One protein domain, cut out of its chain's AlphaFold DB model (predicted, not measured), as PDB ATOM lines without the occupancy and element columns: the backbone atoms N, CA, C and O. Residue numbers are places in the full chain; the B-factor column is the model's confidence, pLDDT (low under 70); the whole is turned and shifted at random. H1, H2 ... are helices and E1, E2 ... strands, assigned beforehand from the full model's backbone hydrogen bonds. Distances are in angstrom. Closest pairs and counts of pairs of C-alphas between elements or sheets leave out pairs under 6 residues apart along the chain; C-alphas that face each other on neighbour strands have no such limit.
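This is residues 11 to 161 of the 184 residues of an uncharacterized protein of Capitella teleta (UniProt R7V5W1). A strongly twisted antiparallel sheet of five strands has the long helix H1 passing beside its edge strand E2, and at the end of H1 the chain turns a corner into H2. Towards the other edge of the sheet, H4 and H5 sit over one face, well separated from each other, with H5 standing on end, while the very short H3 only grazes the sheet. The 151 printed residues hold five named helices and five named strands, in the order H1 H2 E1 E2 H3 E3 E4 H4 E5 H5; across the sheet the order is E2 E1 E5 E4 E3. The class is mixed, helices and strands. The whole is compact, with a radius of gyration of the C-alphas of 16.3 A and spans of 52 by 39 by 25 A.

Begin at the inner strand E5, residues 145 to 150, and look to E1, residues 61 to 69: they are antiparallel neighbours, with N 62 and O 148 2.9 A apart and N 146 and O 64 2.8 A apart, within hydrogen-bond range. E1 forms a hairpin with the edge strand E2, residues 83 to 91, where N 65 and O 86 are 2.7 A apart; E1 bends by 62 degrees at residue 66 and E2 by 70 degrees at residue 88. On the other side of E5 is its antiparallel neighbour E4, residues 113 to 118, with N 116 and O 147 2.8 A apart. E4 forms a hairpin with the edge strand E3, residues 102 to 107, where N 105 and O 115 are 2.8 A apart. Now look to H1, residues 11 to 40, which only grazes the sheet with its residues 22 to 37; its closest C-alphas to E2 are those of Arg 26 and Met 84, 6.4 A. H2, residues 42 to 54, is close to H1 but not clearly touching, the C-alphas of Trp 37 and Ser 43 being the closest at 5.6 A, and the two are about perpendicular at 82 degrees. H2 and E2 are near each other, with 5 pairs of C-alphas within 10 A. H4, residues 135 to 142, has a height over the sheet of 7.4 A and is over none of its strands, but only just: 2 of its 8 C-alphas fall on E4 and 2 on E3. Its closest C-alphas to E4 are those of Leu 139 and Gly 117, 6.2 A. H5, residues 151 to 160, is on the same face as H4, over E4, and stands up from the sheet at 75 degrees; H4 and H5 are apart. H3, residues 95 to 98, only grazes the sheet with its residues 95 to 97. In H1, H2, H4 and H5 every O i to N i+4 pair is within hydrogen-bond range; H3 is too short for such a pair.

Find C-alpha 61 at (112.454, 88.654, 117.579), where E1 begins; it runs 20.9 A, and E2 runs 19.8 A. E5 covers 16.5 A, E4 15.8 A and E3 14.8 A. Find C-alpha 11 at (120.900, 114.354, 90.665); from there H1 runs 41.2 A. H2 covers 19.1 A, H5 14.4 A, H4 10.6 A and H3 5.1 A. H5 ends at C-alpha 160, (116.995, 92.904, 132.577).

The two C-alphas farthest apart are those of Leu 11 and Leu 55, 51.6 A. The printed part has no cut. Two links are long: residues 70 to 82 between E1 and E2, and residues 119 to 134 between E4 and H4. The mean pLDDT of the printed part is 85.6, and it is under 70 at residue 56 and residues 128 to 133.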
ATOM      1  N   LEU A  11     120.724 115.218  89.495       81.69
ATOM      2  CA  LEU A  11     120.900 114.354  90.665       81.69
ATOM      3  C   LEU A  11     119.577 114.116  91.401       81.69
ATOM      4  O   LEU A  11     119.251 112.971  91.712       81.69
ATOM      5  N   PHE A  12     118.795 115.172  91.645       82.00
ATOM      6  CA  PHE A  12     117.484 115.057  92.286       82.00
ATOM      7  C   PHE A  12     116.502 114.251  91.435       82.00
ATOM      8  O   PHE A  12     115.863 113.339  91.955       82.00
ATOM      9  N   GLY A  13     116.433 114.521  90.128       84.69
ATOM     10  CA  GLY A  13     115.599 113.767  89.193       84.69
ATOM     11  C   GLY A  13     115.976 112.287  89.146       84.69
ATOM     12  O   GLY A  13     115.108 111.428  89.264       84.69
ATOM     13  N   GLY A  14     117.274 111.970  89.073       84.69
ATOM     14  CA  GLY A  14     117.757 110.588  89.099       84.69
ATOM     15  C   GLY A  14     117.416 109.858  90.402       84.69
ATOM     16  O   GLY A  14     116.913 108.734  90.366       84.69
ATOM     17  N   ARG A  15     117.616 110.507  91.558       84.81
ATOM     18  CA  ARG A  15     117.231 109.945  92.866       84.81
ATOM     19  C   ARG A  15     115.726 109.745  92.984       84.81
ATOM     20  O   ARG A  15     115.295 108.735  93.534       84.81
ATOM     21  N   PHE A  16     114.935 110.673  92.456       86.81
ATOM     22  CA  PHE A  16     113.481 110.569  92.450       86.81
ATOM     23  C   PHE A  16     113.007 109.388  91.598       86.81
ATOM     24  O   PHE A  16     112.247 108.559  92.086       86.81
ATOM     25  N   ILE A  17     113.509 109.251  90.366       88.31
ATOM     26  CA  ILE A  17     113.177 108.122  89.482       88.31
ATOM     27  C   ILE A  17     113.577 106.794  90.134       88.31
ATOM     28  O   ILE A  17     112.772 105.864  90.177       88.31
ATOM     29  N   SER A  18     114.785 106.714  90.700       87.19
ATOM     30  CA  SER A  18     115.260 105.520  91.409       87.19
ATOM     31  C   SER A  18     114.370 105.163  92.604       87.19
ATOM     32  O   SER A  18     114.003 103.999  92.765       87.19
ATOM     33  N   LYS A  19     113.983 106.147  93.426       86.44
ATOM     34  CA  LYS A  19     113.106 105.917  94.582       86.44
ATOM     35  C   LYS A  19     111.709 105.488  94.140       86.44
ATOM     36  O   LYS A  19     111.171 104.551  94.717       86.44
ATOM     37  N   SER A  20     111.152 106.108  93.102       88.31
ATOM     38  CA  SER A  20     109.854 105.727  92.537       88.31
ATOM     39  C   SER A  20     109.867 104.293  92.005       88.31
ATOM     40  O   SER A  20     108.991 103.507  92.358       88.31
ATOM     41  N   LEU A  21     110.897 103.913  91.240       91.69
ATOM     42  CA  LEU A  21     111.072 102.537  90.765       91.69
ATOM     43  C   LEU A  21     111.186 101.549  91.931       91.69
ATOM     44  O   LEU A  21     110.521 100.516  91.936       91.69
ATOM     45  N   PHE A  22     111.989 101.882  92.944       91.06
ATOM     46  CA  PHE A  22     112.130 101.056  94.139       91.06
ATOM     47  C   PHE A  22     110.805 100.875  94.878       91.06
ATOM     48  O   PHE A  22     110.497  99.764  95.290       91.06
ATOM     49  N   LEU A  23     109.998 101.928  95.031       89.56
ATOM     50  CA  LEU A  23     108.693 101.824  95.685       89.56
ATOM     51  C   LEU A  23     107.751 100.886  94.919       89.56
ATOM     52  O   LEU A  23     107.087 100.066  95.550       89.56
ATOM     53  N   ILE A  24     107.735 100.953  93.585       92.19
ATOM     54  CA  ILE A  24     106.934 100.048  92.744       92.19
ATOM     55  C   ILE A  24     107.400  98.597  92.918       92.19
ATOM     56  O   ILE A  24     106.588  97.718  93.210       92.19
ATOM     57  N   LEU A  25     108.706  98.339  92.802       92.75
ATOM     58  CA  LEU A  25     109.270  96.997  92.982       92.75
ATOM     59  C   LEU A  25     109.033  96.463  94.396       92.75
ATOM     60  O   LEU A  25     108.696  95.294  94.568       92.75
ATOM     61  N   ARG A  26     109.142  97.327  95.407       90.69
ATOM     62  CA  ARG A  26     108.859  96.990  96.801       90.69
ATOM     63  C   ARG A  26     107.398  96.607  96.996       90.69
ATOM     64  O   ARG A  26     107.139  95.652  97.715       90.69
ATOM     65  N   LEU A  27     106.448  97.296  96.364       91.19
ATOM     66  CA  LEU A  27     105.031  96.922  96.439       91.19
ATOM     67  C   LEU A  27     104.783  95.527  95.854       91.19
ATOM     68  O   LEU A  27     104.134  94.706  96.500       91.19
ATOM     69  N   ILE A  28     105.347  95.241  94.677       92.38
ATOM     70  CA  ILE A  28     105.252  93.917  94.040       92.38
ATOM     71  C   ILE A  28     105.875  92.848  94.945       92.38
ATOM     72  O   ILE A  28     105.275  91.803  95.192       92.38
ATOM     73  N   PHE A  29     107.059  93.128  95.486       91.69
ATOM     74  CA  PHE A  29     107.757  92.224  96.389       91.69
ATOM     75  C   PHE A  29     106.961  91.942  97.664       91.69
ATOM     76  O   PHE A  29     106.796  90.781  98.016       91.69
ATOM     77  N   LEU A  30     106.416  92.970  98.323       88.69
ATOM     78  CA  LEU A  30     105.595  92.806  99.524       88.69
ATOM     79  C   LEU A  30     104.337  91.979  99.243       88.69
ATOM     80  O   LEU A  30     103.913  91.199 100.093       88.69
ATOM     81  N   PHE A  31     103.749  92.117  98.053       90.00
ATOM     82  CA  PHE A  31     102.608  91.305  97.644       90.00
ATOM     83  C   PHE A  31     102.982  89.820  97.521       90.00
ATOM     84  O   PHE A  31     102.323  88.969  98.118       90.00
ATOM     85  N   ILE A  32     104.080  89.509  96.822       90.88
ATOM     86  CA  ILE A  32     104.598  88.135  96.694       90.88
ATOM     87  C   ILE A  32     104.995  87.577  98.064       90.88
ATOM     88  O   ILE A  32     104.671  86.439  98.393       90.88
ATOM     89  N   GLN A  33     105.660  88.389  98.884       87.00
ATOM     90  CA  GLN A  33     106.085  88.028 100.230       87.00
ATOM     91  C   GLN A  33     104.894  87.696 101.124       87.00
ATOM     92  O   GLN A  33     104.933  86.685 101.813       87.00
ATOM     93  N   LYS A  34     103.818  88.488 101.076       87.62
ATOM     94  CA  LYS A  34     102.590  88.207 101.827       87.62
ATOM     95  C   LYS A  34     102.019  86.839 101.459       87.62
ATOM     96  O   LYS A  34     101.700  86.062 102.350       87.62
ATOM     97  N   ILE A  35     101.944  86.527 100.164       87.94
ATOM     98  CA  ILE A  35     101.482  85.214  99.691       87.94
ATOM     99  C   ILE A  35     102.419  84.109 100.193       87.94
ATOM    100  O   ILE A  35     101.960  83.124 100.765       87.94
ATOM    101  N   SER A  36     103.731  84.290 100.032       87.06
ATOM    102  CA  SER A  36     104.743  83.332 100.486       87.06
ATOM    103  C   SER A  36     104.658  83.072 101.992       87.06
ATOM    104  O   SER A  36     104.736  81.922 102.414       87.06
ATOM    105  N   TRP A  37     104.440  84.108 102.803       85.56
ATOM    106  CA  TRP A  37     104.305  83.999 104.254       85.56
ATOM    107  C   TRP A  37     103.021  83.302 104.682       85.56
ATOM    108  O   TRP A  37     103.068  82.486 105.599       85.56
ATOM    109  N   THR A  38     101.906  83.565 103.996       84.50
ATOM    110  CA  THR A  38     100.653  82.833 104.213       84.50
ATOM    111  C   THR A  38     100.814  81.347 103.894       84.50
ATOM    112  O   THR A  38     100.317  80.516 104.640       84.50
ATOM    113  N   VAL A  39     101.534  80.993 102.826       85.12
ATOM    114  CA  VAL A  39     101.764  79.582 102.464       85.12
ATOM    115  C   VAL A  39     102.766  78.900 103.402       85.12
ATOM    116  O   VAL A  39     102.614  77.722 103.706       85.12
ATOM    117  N   SER A  40     103.784  79.623 103.869       79.25
ATOM    118  CA  SER A  40     104.873  79.058 104.683       79.25
ATOM    119  C   SER A  40     104.573  79.031 106.188       79.25
ATOM    120  O   SER A  40     105.427  78.604 106.958       79.25
ATOM    121  N   GLY A  41     103.412  79.533 106.628       75.44
ATOM    122  CA  GLY A  41     103.042  79.605 108.050       75.44
ATOM    123  C   GLY A  41     103.814  80.658 108.862       75.44
ATOM    124  O   GLY A  41     103.705  80.707 110.083       75.44
ATOM    125  N   VAL A  42     104.582  81.538 108.209       78.88
ATOM    126  CA  VAL A  42     105.300  82.648 108.876       78.88
ATOM    127  C   VAL A  42     104.302  83.610 109.524       78.88
ATOM    128  O   VAL A  42     104.526  84.103 110.628       78.88
ATOM    129  N   SER A  43     103.168  83.838 108.859       74.06
ATOM    130  CA  SER A  43     102.072  84.647 109.400       74.06
ATOM    131  C   SER A  43     101.533  84.077 110.719       74.06
ATOM    132  O   SER A  43     101.281  84.843 111.646       74.06
ATOM    133  N   ASP A  44     101.464  82.749 110.848       75.25
ATOM    134  CA  ASP A  44     100.937  82.081 112.044       75.25
ATOM    135  C   ASP A  44     101.853  82.290 113.258       75.25
ATOM    136  O   ASP A  44     101.385  82.430 114.386       75.25
ATOM    137  N   VAL A  45     103.172  82.366 113.044       72.00
ATOM    138  CA  VAL A  45     104.136  82.646 114.122       72.00
ATOM    139  C   VAL A  45     104.085  84.112 114.551       72.00
ATOM    140  O   VAL A  45     104.226  84.406 115.737       72.00
ATOM    141  N   VAL A  46     103.836  85.038 113.620       73.50
ATOM    142  CA  VAL A  46     103.615  86.452 113.961       73.50
ATOM    143  C   VAL A  46     102.378  86.606 114.844       73.50
ATOM    144  O   VAL A  46     102.427  87.335 115.835       73.50
ATOM    145  N   ASP A  47     101.290  85.907 114.526       76.69
ATOM    146  CA  ASP A  47     100.070  85.956 115.333       76.69
ATOM    147  C   ASP A  47     100.251  85.239 116.677       76.69
ATOM    148  O   ASP A  47      99.926  85.804 117.721       76.69
ATOM    149  N   LYS A  48     100.938  84.092 116.699       76.06
ATOM    150  CA  LYS A  48     101.328  83.413 117.943       76.06
ATOM    151  C   LYS A  48     102.224  84.272 118.840       76.06
ATOM    152  O   LYS A  48     102.100  84.222 120.058       76.06
ATOM    153  N   ASN A  49     103.116  85.087 118.278       75.12
ATOM    154  CA  ASN A  49     103.935  86.023 119.055       75.12
ATOM    155  C   ASN A  49     103.100  87.133 119.716       75.12
ATOM    156  O   ASN A  49     103.500  87.645 120.764       75.12
ATOM    157  N   LYS A  50     101.954  87.516 119.141       74.69
ATOM    158  CA  LYS A  50     100.996  88.417 119.805       74.69
ATOM    159  C   LYS A  50     100.300  87.707 120.959       74.69
ATOM    160  O   LYS A  50     100.307  88.234 122.063       74.69
ATOM    161  N   GLU A  51      99.821  86.486 120.742       76.38
ATOM    162  CA  GLU A  51      99.198  85.678 121.800       76.38
ATOM    163  C   GLU A  51     100.163  85.407 122.966       76.38
ATOM    164  O   GLU A  51      99.795  85.506 124.134       76.38
ATOM    165  N   LEU A  52     101.430  85.100 122.674       74.31
ATOM    166  CA  LEU A  52     102.462  84.912 123.697       74.31
ATOM    167  C   LEU A  52     102.686  86.182 124.521       74.31
ATOM    168  O   LEU A  52     102.887  86.082 125.730       74.31
ATOM    169  N   GLU A  53     102.606  87.353 123.891       72.38
ATOM    170  CA  GLU A  53     102.708  88.635 124.583       72.38
ATOM    171  C   GLU A  53     101.532  88.859 125.544       72.38
ATOM    172  O   GLU A  53     101.744  89.291 126.679       72.38
ATOM    173  N   GLU A  54     100.308  88.526 125.124       76.69
ATOM    174  CA  GLU A  54      99.109  88.587 125.974       76.69
ATOM    175  C   GLU A  54      99.206  87.624 127.163       76.69
ATOM    176  O   GLU A  54      98.779  87.940 128.272       76.69
ATOM    177  N   LEU A  55      99.838  86.467 126.953       75.62
ATOM    178  CA  LEU A  55     100.104  85.466 127.986       75.62
ATOM    179  C   LEU A  55     101.320  85.796 128.872       75.62
ATOM    180  O   LEU A  55     101.675  84.988 129.733       75.62
ATOM    181  N   GLY A  56     101.985  86.939 128.660       67.56
ATOM    182  CA  GLY A  56     103.174  87.351 129.414       67.56
ATOM    183  C   GLY A  56     104.404  86.463 129.183       67.56
ATOM    184  O   GLY A  56     105.321  86.445 130.002       67.56
ATOM    185  N   LYS A  57     104.424  85.688 128.093       73.25
ATOM    186  CA  LYS A  57     105.553  84.838 127.699       73.25
ATOM    187  C   LYS A  57     106.483  85.602 126.768       73.25
ATOM    188  O   LYS A  57     106.029  86.441 126.000       73.25
ATOM    189  N   LYS A  58     107.776  85.265 126.810       73.00
ATOM    190  CA  LYS A  58     108.818  85.915 126.007       73.00
ATOM    191  C   LYS A  58     108.575  85.656 124.509       73.00
ATOM    192  O   LYS A  58     108.670  84.506 124.074       73.00
ATOM    193  N   PRO A  59     108.218  86.682 123.731       78.88
ATOM    194  CA  PRO A  59     108.047  86.553 122.290       78.88
ATOM    195  C   PRO A  59     109.398  86.528 121.565       78.88
ATOM    196  O   PRO A  59     110.427  86.921 122.117       78.88
ATOM    197  N   MET A  60     109.391  86.054 120.319       84.44
ATOM    198  CA  MET A  60     110.602  85.936 119.507       84.44
ATOM    199  C   MET A  60     110.813  87.166 118.624       84.44
ATOM    200  O   MET A  60     109.878  87.623 117.962       84.44
ATOM    201  N   ALA A  61     112.057  87.638 118.541       89.62
ATOM    202  CA  ALA A  61     112.454  88.654 117.579       89.62
ATOM    203  C   ALA A  61     112.551  88.042 116.172       89.62
ATOM    204  O   ALA A  61     112.843  86.857 115.997       89.62
ATOM    205  N   GLN A  62     112.299  88.845 115.144       92.19
ATOM    206  CA  GLN A  62     112.323  88.388 113.759       92.19
ATOM    207  C   GLN A  62     113.627  88.809 113.085       92.19
ATOM    208  O   GLN A  62     113.884  90.001 112.920       92.19
ATOM    209  N   ALA A  63     114.423  87.844 112.632       93.69
ATOM    210  CA  ALA A  63     115.572  88.113 111.784       93.69
ATOM    211  C   ALA A  63     115.143  88.163 110.311       93.69
ATOM    212  O   ALA A  63     114.427  87.297 109.786       93.69
ATOM    213  N   LEU A  64     115.571  89.226 109.639       93.81
ATOM    214  CA  LEU A  64     115.213  89.555 108.274       93.81
ATOM    215  C   LEU A  64     116.476  89.780 107.447       93.81
ATOM    216  O   LEU A  64     117.264  90.682 107.718       93.81
ATOM    217  N   LYS A  65     116.653  89.012 106.382       93.50
ATOM    218  CA  LYS A  65     117.756  89.195 105.444       93.50
ATOM    219  C   LYS A  65     117.542  90.439 104.586       93.50
ATOM    220  O   LYS A  65     116.470  90.623 104.000       93.50
ATOM    221  N   LEU A  66     118.575  91.273 104.467       92.94
ATOM    222  CA  LEU A  66     118.542  92.454 103.614       92.94
ATOM    223  C   LEU A  66     118.738  92.067 102.144       92.94
ATOM    224  O   LEU A  66     119.809  91.603 101.760       92.94
ATOM    225  N   LEU A  67     117.716  92.284 101.313       90.81
ATOM    226  CA  LEU A  67     117.807  92.065  99.867       90.81
ATOM    227  C   LEU A  67     118.172  93.343  99.119       90.81
ATOM    228  O   LEU A  67     119.036  93.337  98.248       90.81
ATOM    229  N   TRP A  68     117.498  94.447  99.451       89.19
ATOM    230  CA  TRP A  68     117.729  95.729  98.796       89.19
ATOM    231  C   TRP A  68     117.457  96.888  99.752       89.19
ATOM    232  O   TRP A  68     116.401  96.970 100.370       89.19
ATOM    233  N   LEU A  69     118.409  97.810  99.840       89.31
ATOM    234  CA  LEU A  69     118.274  99.116 100.470       89.31
ATOM    235  C   LEU A  69     118.110 100.213  99.407       89.31
ATOM    236  O   LEU A  69     118.939 100.324  98.503       89.31
ATOM    237  N   ASN A  70     117.137 101.108  99.578       86.56
ATOM    238  CA  ASN A  70     117.130 102.383  98.863       86.56
ATOM    239  C   ASN A  70     116.667 103.532  99.764       86.56
ATOM    240  O   ASN A  70     115.467 103.789  99.921       86.56
ATOM    241  N   LYS A  71     117.634 104.275 100.309       82.62
ATOM    242  CA  LYS A  71     117.386 105.490 101.086       82.62
ATOM    243  C   LYS A  71     117.502 106.727 100.202       82.62
ATOM    244  O   LYS A  71     118.537 106.980  99.596       82.62
ATOM    245  N   PHE A  72     116.443 107.536 100.176       77.19
ATOM    246  CA  PHE A  72     116.412 108.758  99.366       77.19
ATOM    247  C   PHE A  72     117.357 109.844  99.910       77.19
ATOM    248  O   PHE A  72     118.069 110.505  99.151       77.19
ATOM    249  N   CYS A  73     117.373 110.020 101.235       79.31
ATOM    250  CA  CYS A  73     118.191 111.012 101.923       79.31
ATOM    251  C   CYS A  73     118.644 110.476 103.284       79.31
ATOM    252  O   CYS A  73     117.804 110.165 104.124       79.31
ATOM    253  N   PHE A  74     119.955 110.405 103.521       78.50
ATOM    254  CA  PHE A  74     120.527 109.921 104.786       78.50
ATOM    255  C   PHE A  74     120.275 110.849 105.983       78.50
ATOM    256  O   PHE A  74     120.420 110.400 107.114       78.50
ATOM    257  N   LEU A  75     119.846 112.093 105.742       78.12
ATOM    258  CA  LEU A  75     119.445 113.033 106.795       78.12
ATOM    259  C   LEU A  75     118.048 112.742 107.359       78.12
ATOM    260  O   LEU A  75     117.725 113.207 108.445       78.12
ATOM    261  N   LEU A  76     117.209 112.007 106.622       81.69
ATOM    262  CA  LEU A  76     115.895 111.603 107.117       81.69
ATOM    263  C   LEU A  76     116.032 110.414 108.071       81.69
ATOM    264  O   LEU A  76     116.918 109.567 107.867       81.69
ATOM    265  N   PRO A  77     115.149 110.312 109.082       83.06
ATOM    266  CA  PRO A  77     115.170 109.181 109.984       83.06
ATOM    267  C   PRO A  77     115.024 107.874 109.188       83.06
ATOM    268  O   PRO A  77     114.275 107.818 108.209       83.06
ATOM    269  N   PRO A  78     115.807 106.846 109.537       87.62
ATOM    270  CA  PRO A  78     115.684 105.515 108.955       87.62
ATOM    271  C   PRO A  78     114.288 104.921 109.208       87.62
ATOM    272  O   PRO A  78     113.683 105.165 110.248       87.62
ATOM    273  N   SER A  79     113.793 104.119 108.266       90.56
ATOM    274  CA  SER A  79     112.596 103.296 108.459       90.56
ATOM    275  C   SER A  79     112.731 101.969 107.720       90.56
ATOM    276  O   SER A  79     113.358 101.906 106.664       90.56
ATOM    277  N   LEU A  80     112.045 100.929 108.199       90.75
ATOM    278  CA  LEU A  80     111.840  99.647 107.518       90.75
ATOM    279  C   LEU A  80     111.304  99.811 106.083       90.75
ATOM    280  O   LEU A  80     111.465  98.927 105.243       90.75
ATOM    281  N   ARG A  81     110.699 100.961 105.754       88.94
ATOM    282  CA  ARG A  81     110.256 101.294 104.391       88.94
ATOM    283  C   ARG A  81     111.384 101.513 103.386       88.94
ATOM    284  O   ARG A  81     111.143 101.405 102.183       88.94
ATOM    285  N   ASP A  82     112.592 101.799 103.858       89.12
ATOM    286  CA  ASP A  82     113.772 101.967 103.009       89.12
ATOM    287  C   ASP A  82     114.412 100.633 102.600       89.12
ATOM    288  O   ASP A  82     115.356 100.625 101.807       89.12
ATOM    289  N   PHE A  83     113.885  99.513 103.101       91.12
ATOM    290  CA  PHE A  83     114.438  98.184 102.901       91.12
ATOM    291  C   PHE A  83     113.420  97.243 102.234       91.12
ATOM    292  O   PHE A  83     112.200  97.335 102.429       91.12
ATOM    293  N   MET A  84     113.947  96.319 101.437       91.50
ATOM    294  CA  MET A  84     113.296  95.089 101.001       91.50
ATOM    295  C   MET A  84     113.947  93.949 101.769       91.50
ATOM    296  O   MET A  84     115.156  93.721 101.664       91.50
ATOM    297  N   LEU A  85     113.137  93.286 102.580       92.69
ATOM    298  CA  LEU A  85     113.580  92.368 103.612       92.69
ATOM    299  C   LEU A  85     112.908  91.024 103.392       92.69
ATOM    300  O   LEU A  85     111.698  90.978 103.188       92.69
ATOM    301  N   GLN A  86     113.671  89.942 103.455       90.12
ATOM    302  CA  GLN A  86     113.136  88.587 103.415       90.12
ATOM    303  C   GLN A  86     113.195  87.990 104.813       90.12
ATOM    304  O   GLN A  86     114.205  88.140 105.494       90.12
ATOM    305  N   HIS A  87     112.128  87.321 105.243       90.50
ATOM    306  CA  HIS A  87     112.196  86.589 106.501       90.50
ATOM    307  C   HIS A  87     113.208  85.453 106.399       90.50
ATOM    308  O   HIS A  87     113.230  84.745 105.393       90.50
ATOM    309  N   ASP A  88     114.037  85.340 107.427       90.12
ATOM    310  CA  ASP A  88     115.072  84.327 107.533       90.12
ATOM    311  C   ASP A  88     114.729  83.351 108.663       90.12
ATOM    312  O   ASP A  88     114.365  82.209 108.401       90.12
ATOM    313  N   GLU A  89     114.725  83.828 109.912       90.62
ATOM    314  CA  GLU A  89     114.384  83.009 111.080       90.62
ATOM    315  C   GLU A  89     113.832  83.850 112.242       90.62
ATOM    316  O   GLU A  89     113.828  85.087 112.205       90.62
ATOM    317  N   TYR A  90     113.352  83.167 113.280       89.56
ATOM    318  CA  TYR A  90     113.009  83.768 114.566       89.56
ATOM    319  C   TYR A  90     114.157  83.551 115.549       89.56
ATOM    320  O   TYR A  90     114.653  82.434 115.678       89.56
ATOM    321  N   VAL A  91     114.560  84.611 116.245       91.56
ATOM    322  CA  VAL A  91     115.675  84.605 117.196       91.56
ATOM    323  C   VAL A  91     115.200  85.038 118.580       91.56
ATOM    324  O   VAL A  91     114.257  85.822 118.712       91.56
ATOM    325  N   ASP A  92     115.856  84.537 119.624       90.75
ATOM    326  CA  ASP A  92     115.601  85.012 120.984       90.75
ATOM    327  C   ASP A  92     116.036  86.491 121.105       90.75
ATOM    328  O   ASP A  92     117.113  86.839 120.615       90.75
ATOM    329  N   PRO A  93     115.250  87.374 121.749       89.94
ATOM    330  CA  PRO A  93     115.627  88.773 121.961       89.94
ATOM    331  C   PRO A  93     117.015  88.988 122.585       89.94
ATOM    332  O   PRO A  93     117.691  89.948 122.232       89.94
ATOM    333  N   GLU A  94     117.490  88.096 123.457       91.25
ATOM    334  CA  GLU A  94     118.825  88.163 124.071       91.25
ATOM    335  C   GLU A  94     119.958  88.009 123.056       91.25
ATOM    336  O   GLU A  94     121.079  88.447 123.323       91.25
ATOM    337  N   TYR A  95     119.674  87.461 121.870       91.56
ATOM    338  CA  TYR A  95     120.640  87.366 120.782       91.56
ATOM    339  C   TYR A  95     121.292  88.722 120.483       91.56
ATOM    340  O   TYR A  95     122.493  88.774 120.222       91.56
ATOM    341  N   VAL A  96     120.546  89.831 120.571       90.81
ATOM    342  CA  VAL A  96     121.098  91.163 120.267       90.81
ATOM    343  C   VAL A  96     122.100  91.664 121.309       90.81
ATOM    344  O   VAL A  96     122.889  92.545 120.995       90.81
ATOM    345  N   ILE A  97     122.076  91.117 122.529       89.12
ATOM    346  CA  ILE A  97     123.033  91.445 123.597       89.12
ATOM    347  C   ILE A  97     124.237  90.506 123.545       89.12
ATOM    348  O   ILE A  97     125.359  90.914 123.821       89.12
ATOM    349  N   GLN A  98     124.006  89.236 123.212       89.19
ATOM    350  CA  GLN A  98     125.044  88.207 123.235       89.19
ATOM    351  C   GLN A  98     126.062  88.340 122.089       89.19
ATOM    352  O   GLN A  98     127.114  87.704 122.140       89.19
ATOM    353  N   ASN A  99     125.764  89.137 121.056       89.69
ATOM    354  CA  ASN A  99     126.550  89.203 119.827       89.69
ATOM    355  C   ASN A  99     127.090  90.614 119.547       89.69
ATOM    356  O   ASN A  99     126.335  91.525 119.214       89.69
ATOM    357  N   ASP A 100     128.418  90.764 119.557       86.31
ATOM    358  CA  ASP A 100     129.116  92.035 119.283       86.31
ATOM    359  C   ASP A 100     128.940  92.547 117.841       86.31
ATOM    360  O   ASP A 100     129.166  93.721 117.549       86.31
ATOM    361  N   HIS A 101     128.568  91.673 116.903       90.44
ATOM    362  CA  HIS A 101     128.288  92.061 115.518       90.44
ATOM    363  C   HIS A 101     126.843  92.513 115.299       90.44
ATOM    364  O   HIS A 101     126.433  92.722 114.155       90.44
ATOM    365  N   VAL A 102     126.075  92.690 116.375       91.94
ATOM    366  CA  VAL A 102     124.722  93.245 116.360       91.94
ATOM    367  C   VAL A 102     124.739  94.624 117.011       91.94
ATOM    368  O   VAL A 102     125.452  94.883 117.976       91.94
ATOM    369  N   SER A 103     123.974  95.568 116.469       91.62
ATOM    370  CA  SER A 103     123.831  96.894 117.075       91.62
ATOM    371  C   SER A 103     122.479  97.504 116.818       91.62
ATOM    372  O   SER A 103     121.909  97.330 115.741       91.62
ATOM    373  N   LEU A 104     121.995  98.273 117.795       92.31
ATOM    374  CA  LEU A 104     120.791  99.070 117.626       92.31
ATOM    375  C   LEU A 104     120.987 100.020 116.445       92.31
ATOM    376  O   LEU A 104     121.914 100.832 116.422       92.31
ATOM    377  N   PHE A 105     120.102  99.904 115.463       91.19
ATOM    378  CA  PHE A 105     120.163 100.701 114.254       91.19
ATOM    379  C   PHE A 105     119.204 101.871 114.323       91.19
ATOM    380  O   PHE A 105     119.619 103.021 114.164       91.19
ATOM    381  N   PHE A 106     117.930 101.592 114.574       91.75
ATOM    382  CA  PHE A 106     116.931 102.628 114.755       91.75
ATOM    383  C   PHE A 106     115.663 102.100 115.404       91.75
ATOM    384  O   PHE A 106     115.374 100.908 115.380       91.75
ATOM    385  N   PHE A 107     114.877 103.031 115.925       92.94
ATOM    386  CA  PHE A 107     113.478 102.809 116.255       92.94
ATOM    387  C   PHE A 107     112.643 103.191 115.037       92.94
ATOM    388  O   PHE A 107     112.829 104.284 114.490       92.94
ATOM    389  N   ASP A 108     111.794 102.286 114.550       90.56
ATOM    390  CA  ASP A 108     111.007 102.593 113.356       90.56
ATOM    391  C   ASP A 108     109.949 103.665 113.691       90.56
ATOM    392  O   ASP A 108     109.206 103.527 114.657       90.56
ATOM    393  N   PRO A 109     109.846 104.759 112.920       83.81
ATOM    394  CA  PRO A 109     108.902 105.836 113.227       83.81
ATOM    395  C   PRO A 109     107.447 105.486 112.880       83.81
ATOM    396  O   PRO A 109     106.540 106.269 113.161       83.81
ATOM    397  N   HIS A 110     107.209 104.367 112.193       85.69
ATOM    398  CA  HIS A 110     105.889 103.958 111.713       85.69
ATOM    399  C   HIS A 110     105.397 102.653 112.338       85.69
ATOM    400  O   HIS A 110     104.223 102.318 112.187       85.69
ATOM    401  N   GLN A 111     106.288 101.909 112.977       85.12
ATOM    402  CA  GLN A 111     106.036 100.628 113.610       85.12
ATOM    403  C   GLN A 111     106.658 100.690 115.001       85.12
ATOM    404  O   GLN A 111     107.790 101.135 115.135       85.12
ATOM    405  N   ASP A 112     105.937 100.250 116.029       88.88
ATOM    406  CA  ASP A 112     106.412 100.273 117.418       88.88
ATOM    407  C   ASP A 112     107.448  99.158 117.678       88.88
ATOM    408  O   ASP A 112     107.218  98.190 118.406       88.88
ATOM    409  N   VAL A 113     108.582  99.244 116.979       92.50
ATOM    410  CA  VAL A 113     109.627  98.219 116.923       92.50
ATOM    411  C   VAL A 113     111.019  98.843 116.990       92.50
ATOM    412  O   VAL A 113     111.288  99.905 116.418       92.50
ATOM    413  N   ALA A 114     111.926  98.141 117.663       94.56
ATOM    414  CA  ALA A 114     113.352  98.407 117.628       94.56
ATOM    415  C   ALA A 114     114.009  97.526 116.558       94.56
ATOM    416  O   ALA A 114     113.740  96.326 116.454       94.56
ATOM    417  N   VAL A 115     114.862  98.140 115.741       94.94
ATOM    418  CA  VAL A 115     115.548  97.488 114.627       94.94
ATOM    419  C   VAL A 115     117.041  97.476 114.903       94.94
ATOM    420  O   VAL A 115     117.661  98.524 115.101       94.94
ATOM    421  N   PHE A 116     117.625  96.287 114.864       94.94
ATOM    422  CA  PHE A 116     119.049  96.044 115.048       94.94
ATOM    423  C   PHE A 116     119.666  95.618 113.722       94.94
ATOM    424  O   PHE A 116     119.080  94.833 112.980       94.94
ATOM    425  N   GLY A 117     120.844  96.145 113.410       94.31
ATOM    426  CA  GLY A 117     121.645  95.711 112.274       94.31
ATOM    427  C   GLY A 117     122.614  94.620 112.704       94.31
ATOM    428  O   GLY A 117     123.369  94.816 113.653       94.31
ATOM    429  N   GLU A 118     122.606  93.496 111.996       94.62
ATOM    430  CA  GLU A 118     123.562  92.405 112.170       94.62
ATOM    431  C   GLU A 118     124.586  92.436 111.026       94.62
ATOM    432  O   GLU A 118     124.225  92.358 109.846       94.62
ATOM    433  N   GLY A 119     125.863  92.585 111.375       92.06
ATOM    434  CA  GLY A 119     126.999  92.524 110.457       92.06
ATOM    435  C   GLY A 119     127.594  91.125 110.338       92.06
ATOM    436  O   GLY A 119     127.014  90.133 110.769       92.06
ATOM    437  N   LYS A 120     128.793  91.032 109.757       90.44
ATOM    438  CA  LYS A 120     129.532  89.762 109.734       90.44
ATOM    439  C   LYS A 120     130.043  89.406 111.138       90.44
ATOM    440  O   LYS A 120     130.422  90.317 111.873       90.44
ATOM    441  N   PRO A 121     130.172  88.116 111.488       88.81
ATOM    442  CA  PRO A 121     130.800  87.718 112.746       88.81
ATOM    443  C   PRO A 121     132.175  88.377 112.939       88.81
ATOM    444  O   PRO A 121     133.001  88.387 112.023       88.81
ATOM    445  N   GLY A 122     132.403  88.954 114.121       84.44
ATOM    446  CA  GLY A 122     133.630  89.689 114.462       84.44
ATOM    447  C   GLY A 122     133.693  91.135 113.949       84.44
ATOM    448  O   GLY A 122     134.648  91.851 114.256       84.44
ATOM    449  N   GLN A 123     132.692  91.594 113.194       84.19
ATOM    450  CA  GLN A 123     132.606  92.978 112.744       84.19
ATOM    451  C   GLN A 123     131.982  93.867 113.819       84.19
ATOM    452  O   GLN A 123     130.829  93.681 114.190       84.19
ATOM    453  N   LYS A 124     132.708  94.897 114.261       81.56
ATOM    454  CA  LYS A 124     132.154  95.914 115.163       81.56
ATOM    455  C   LYS A 124     131.264  96.869 114.378       81.56
ATOM    456  O   LYS A 124     131.721  97.565 113.477       81.56
ATOM    457  N   MET A 125     129.992  96.918 114.741       80.81
ATOM    458  CA  MET A 125     128.990  97.711 114.023       80.81
ATOM    459  C   MET A 125     128.989  99.194 114.434       80.81
ATOM    460  O   MET A 125     128.526 100.051 113.683       80.81
ATOM    461  N   TRP A 126     129.570  99.517 115.590       74.19
ATOM    462  CA  TRP A 126     129.735 100.882 116.108       74.19
ATOM    463  C   TRP A 126     131.103 101.509 115.806       74.19
ATOM    464  O   TRP A 126     131.322 102.677 116.130       74.19
ATOM    465  N   HIS A 127     132.043 100.758 115.223       73.00
ATOM    466  CA  HIS A 127     133.409 101.227 115.002       73.00
ATOM    467  C   HIS A 127     133.958 100.739 113.666       73.00
ATOM    468  O   HIS A 127     133.973  99.540 113.401       73.00
ATOM    469  N   THR A 128     134.435 101.670 112.838       68.69
ATOM    470  CA  THR A 128     135.046 101.353 111.545       68.69
ATOM    471  C   THR A 128     136.371 102.075 111.397       68.69
ATOM    472  O   THR A 128     136.480 103.269 111.674       68.69
ATOM    473  N   ASP A 129     137.361 101.359 110.873       67.75
ATOM    474  CA  ASP A 129     138.649 101.949 110.499       67.75
ATOM    475  C   ASP A 129     138.523 102.817 109.231       67.75
ATOM    476  O   ASP A 129     139.431 103.563 108.875       67.75
ATOM    477  N   THR A 130     137.377 102.743 108.541       63.78
ATOM    478  CA  THR A 130     137.090 103.480 107.304       63.78
ATOM    479  C   THR A 130     136.694 104.941 107.517       63.78
ATOM    480  O   THR A 130     136.457 105.640 106.534       63.78
ATOM    481  N   GLY A 131     136.660 105.430 108.762       59.31
ATOM    482  CA  GLY A 131     136.458 106.852 109.057       59.31
ATOM    483  C   GLY A 131     135.043 107.357 108.766       59.31
ATOM    484  O   GLY A 131     134.860 108.539 108.466       59.31
ATOM    485  N   ASP A 132     134.034 106.483 108.837       67.00
ATOM    486  CA  ASP A 132     132.639 106.887 108.675       67.00
ATOM    487  C   ASP A 132     132.262 107.872 109.794       67.00
ATOM    488  O   ASP A 132     132.254 107.531 110.974       67.00
ATOM    489  N   SER A 133     131.938 109.116 109.434       65.19
ATOM    490  CA  SER A 133     131.626 110.173 110.412       65.19
ATOM    491  C   SER A 133     130.341 109.923 111.212       65.19
ATOM    492  O   SER A 133     130.092 110.616 112.197       65.19
ATOM    493  N   PHE A 134     129.516 108.956 110.794       73.31
ATOM    494  CA  PHE A 134     128.231 108.645 111.413       73.31
ATOM    495  C   PHE A 134     128.033 107.134 111.535       73.31
ATOM    496  O   PHE A 134     128.041 106.423 110.530       73.31
ATOM    497  N   ILE A 135     127.743 106.669 112.755       78.19
ATOM    498  CA  ILE A 135     127.436 105.258 113.055       78.19
ATOM    499  C   ILE A 135     126.286 104.749 112.175       78.19
ATOM    500  O   ILE A 135     126.330 103.636 111.665       78.19
ATOM    501  N   SER A 136     125.281 105.583 111.898       78.12
ATOM    502  CA  SER A 136     124.166 105.203 111.025       78.12
ATOM    503  C   SER A 136     124.619 104.795 109.619       78.12
ATOM    504  O   SER A 136     124.047 103.877 109.038       78.12
ATOM    505  N   MET A 137     125.655 105.433 109.071       80.31
ATOM    506  CA  MET A 137     126.179 105.120 107.741       80.31
ATOM    507  C   MET A 137     126.926 103.783 107.730       80.31
ATOM    508  O   MET A 137     126.728 102.979 106.819       80.31
ATOM    509  N   THR A 138     127.697 103.516 108.783       82.12
ATOM    510  CA  THR A 138     128.302 102.208 109.062       82.12
ATOM    511  C   THR A 138     127.241 101.113 109.101       82.12
ATOM    512  O   THR A 138     127.344 100.118 108.385       82.12
ATOM    513  N   LEU A 139     126.168 101.326 109.862       87.81
ATOM    514  CA  LEU A 139     125.082 100.358 109.985       87.81
ATOM    515  C   LEU A 139     124.377 100.119 108.644       87.81
ATOM    516  O   LEU A 139     124.145  98.968 108.281       87.81
ATOM    517  N   TYR A 140     124.129 101.161 107.844       87.50
ATOM    518  CA  TYR A 140     123.592 101.004 106.484       87.50
ATOM    519  C   TYR A 140     124.494 100.178 105.567       87.50
ATOM    520  O   TYR A 140     123.997  99.446 104.714       87.50
ATOM    521  N   ARG A 141     125.812 100.333 105.706       84.94
ATOM    522  CA  ARG A 141     126.796  99.701 104.831       84.94
ATOM    523  C   ARG A 141     127.037  98.236 105.175       84.94
ATOM    524  O   ARG A 141     127.271  97.440 104.269       84.94
ATOM    525  N   PHE A 142     127.040  97.903 106.460       88.06
ATOM    526  CA  PHE A 142     127.515  96.604 106.927       88.06
ATOM    527  C   PHE A 142     126.420  95.664 107.418       88.06
ATOM    528  O   PHE A 142     126.690  94.472 107.539       88.06
ATOM    529  N   SER A 143     125.195  96.153 107.637       91.00
ATOM    530  CA  SER A 143     124.082  95.280 108.019       91.00
ATOM    531  C   SER A 143     123.756  94.305 106.889       91.00
ATOM    532  O   SER A 143     123.368  94.709 105.792       91.00
ATOM    533  N   GLN A 144     123.901  93.014 107.164       93.00
ATOM    534  CA  GLN A 144     123.517  91.918 106.272       93.00
ATOM    535  C   GLN A 144     122.101  91.429 106.581       93.00
ATOM    536  O   GLN A 144     121.354  91.035 105.679       93.00
ATOM    537  N   ARG A 145     121.733  91.472 107.862       95.19
ATOM    538  CA  ARG A 145     120.405  91.135 108.370       95.19
ATOM    539  C   ARG A 145     119.933  92.248 109.297       95.19
ATOM    540  O   ARG A 145     120.739  92.983 109.869       95.19
ATOM    541  N   LEU A 146     118.622  92.396 109.395       95.56
ATOM    542  CA  LEU A 146     117.963  93.250 110.365       95.56
ATOM    543  C   LEU A 146     117.199  92.366 111.340       95.56
ATOM    544  O   LEU A 146     116.391  91.544 110.916       95.56
ATOM    545  N   ILE A 147     117.434  92.553 112.629       95.56
ATOM    546  CA  ILE A 147     116.667  91.899 113.684       95.56
ATOM    547  C   ILE A 147     115.631  92.907 114.165       95.56
ATOM    548  O   ILE A 147     115.974  94.010 114.589       95.56
ATOM    549  N   VAL A 148     114.362  92.545 114.044       94.44
ATOM    550  CA  VAL A 148     113.225  93.389 114.408       94.44
ATOM    551  C   VAL A 148     112.584  92.810 115.658       94.44
ATOM    552  O   VAL A 148     112.160  91.656 115.665       94.44
ATOM    553  N   MET A 149     112.508  93.620 116.707       93.06
ATOM    554  CA  MET A 149     111.847  93.276 117.966       93.06
ATOM    555  C   MET A 149     110.823  94.341 118.328       93.06
ATOM    556  O   MET A 149     110.981  95.508 117.961       93.06
ATOM    557  N   ARG A 150     109.762  93.966 119.044       90.12
ATOM    558  CA  ARG A 150     108.771  94.959 119.483       90.12
ATOM    559  C   ARG A 150     109.366  95.871 120.547       90.12
ATOM    560  O   ARG A 150     110.232  95.464 121.316       90.12
ATOM    561  N   MET A 151     108.878  97.107 120.614       90.19
ATOM    562  CA  MET A 151     109.415  98.096 121.551       90.19
ATOM    563  C   MET A 151     109.280  97.660 123.015       90.19
ATOM    564  O   MET A 151     110.193  97.852 123.811       90.19
ATOM    565  N   LYS A 152     108.166  97.010 123.368       86.75
ATOM    566  CA  LYS A 152     107.966  96.437 124.706       86.75
ATOM    567  C   LYS A 152     109.039  95.403 125.059       86.75
ATOM    568  O   LYS A 152     109.645  95.498 126.115       86.75
ATOM    569  N   GLU A 153     109.316  94.475 124.145       87.75
ATOM    570  CA  GLU A 153     110.342  93.436 124.319       87.75
ATOM    571  C   GLU A 153     111.722  94.057 124.500       87.75
ATOM    572  O   GLU A 153     112.494  93.630 125.351       87.75
ATOM    573  N   PHE A 154     112.014  95.097 123.719       90.44
ATOM    574  CA  PHE A 154     113.242  95.864 123.856       90.44
ATOM    575  C   PHE A 154     113.356  96.508 125.244       90.44
ATOM    576  O   PHE A 154     114.418  96.441 125.861       90.44
ATOM    577  N   HIS A 155     112.278  97.102 125.762       89.50
ATOM    578  CA  HIS A 155     112.273  97.690 127.101       89.50
ATOM    579  C   HIS A 155     112.446  96.641 128.203       89.50
ATOM    580  O   HIS A 155     113.250  96.859 129.109       89.50
ATOM    581  N   ASP A 156     111.755  95.504 128.106       88.25
ATOM    582  CA  ASP A 156     111.895  94.388 129.050       88.25
ATOM    583  C   ASP A 156     113.334  93.848 129.043       88.25
ATOM    584  O   ASP A 156     113.934  93.608 130.093       88.25
ATOM    585  N   LEU A 157     113.926  93.738 127.851       88.00
ATOM    586  CA  LEU A 157     115.314  93.337 127.669       88.00
ATOM    587  C   LEU A 157     116.277  94.343 128.311       88.00
ATOM    588  O   LEU A 157     117.164  93.948 129.063       88.00
ATOM    589  N   CYS A 158     116.078  95.642 128.083       87.00
ATOM    590  CA  CYS A 158     116.885  96.691 128.710       87.00
ATOM    591  C   CYS A 158     116.761  96.681 130.238       87.00
ATOM    592  O   CYS A 158     117.760  96.871 130.923       87.00
ATOM    593  N   ALA A 159     115.564  96.435 130.773       86.75
ATOM    594  CA  ALA A 159     115.326  96.361 132.214       86.75
ATOM    595  C   ALA A 159     116.004  95.146 132.871       86.75
ATOM    596  O   ALA A 159     116.295  95.176 134.065       86.75
ATOM    597  N   SER A 160     116.268  94.086 132.099       86.38
ATOM    598  CA  SER A 160     116.995  92.904 132.577       86.38
ATOM    599  C   SER A 160     118.515  93.104 132.658       86.38
ATOM    600  O   SER A 160     119.204  92.316 133.312       86.38
ATOM    601  N   LEU A 161     119.051  94.140 132.002       85.19
ATOM    602  CA  LEU A 161     120.485  94.399 131.982       85.19
ATOM    603  C   LEU A 161     120.967  94.917 133.345       85.19
ATOM    604  O   LEU A 161     120.317  95.769 133.952       85.19
TER     605      LEU A 161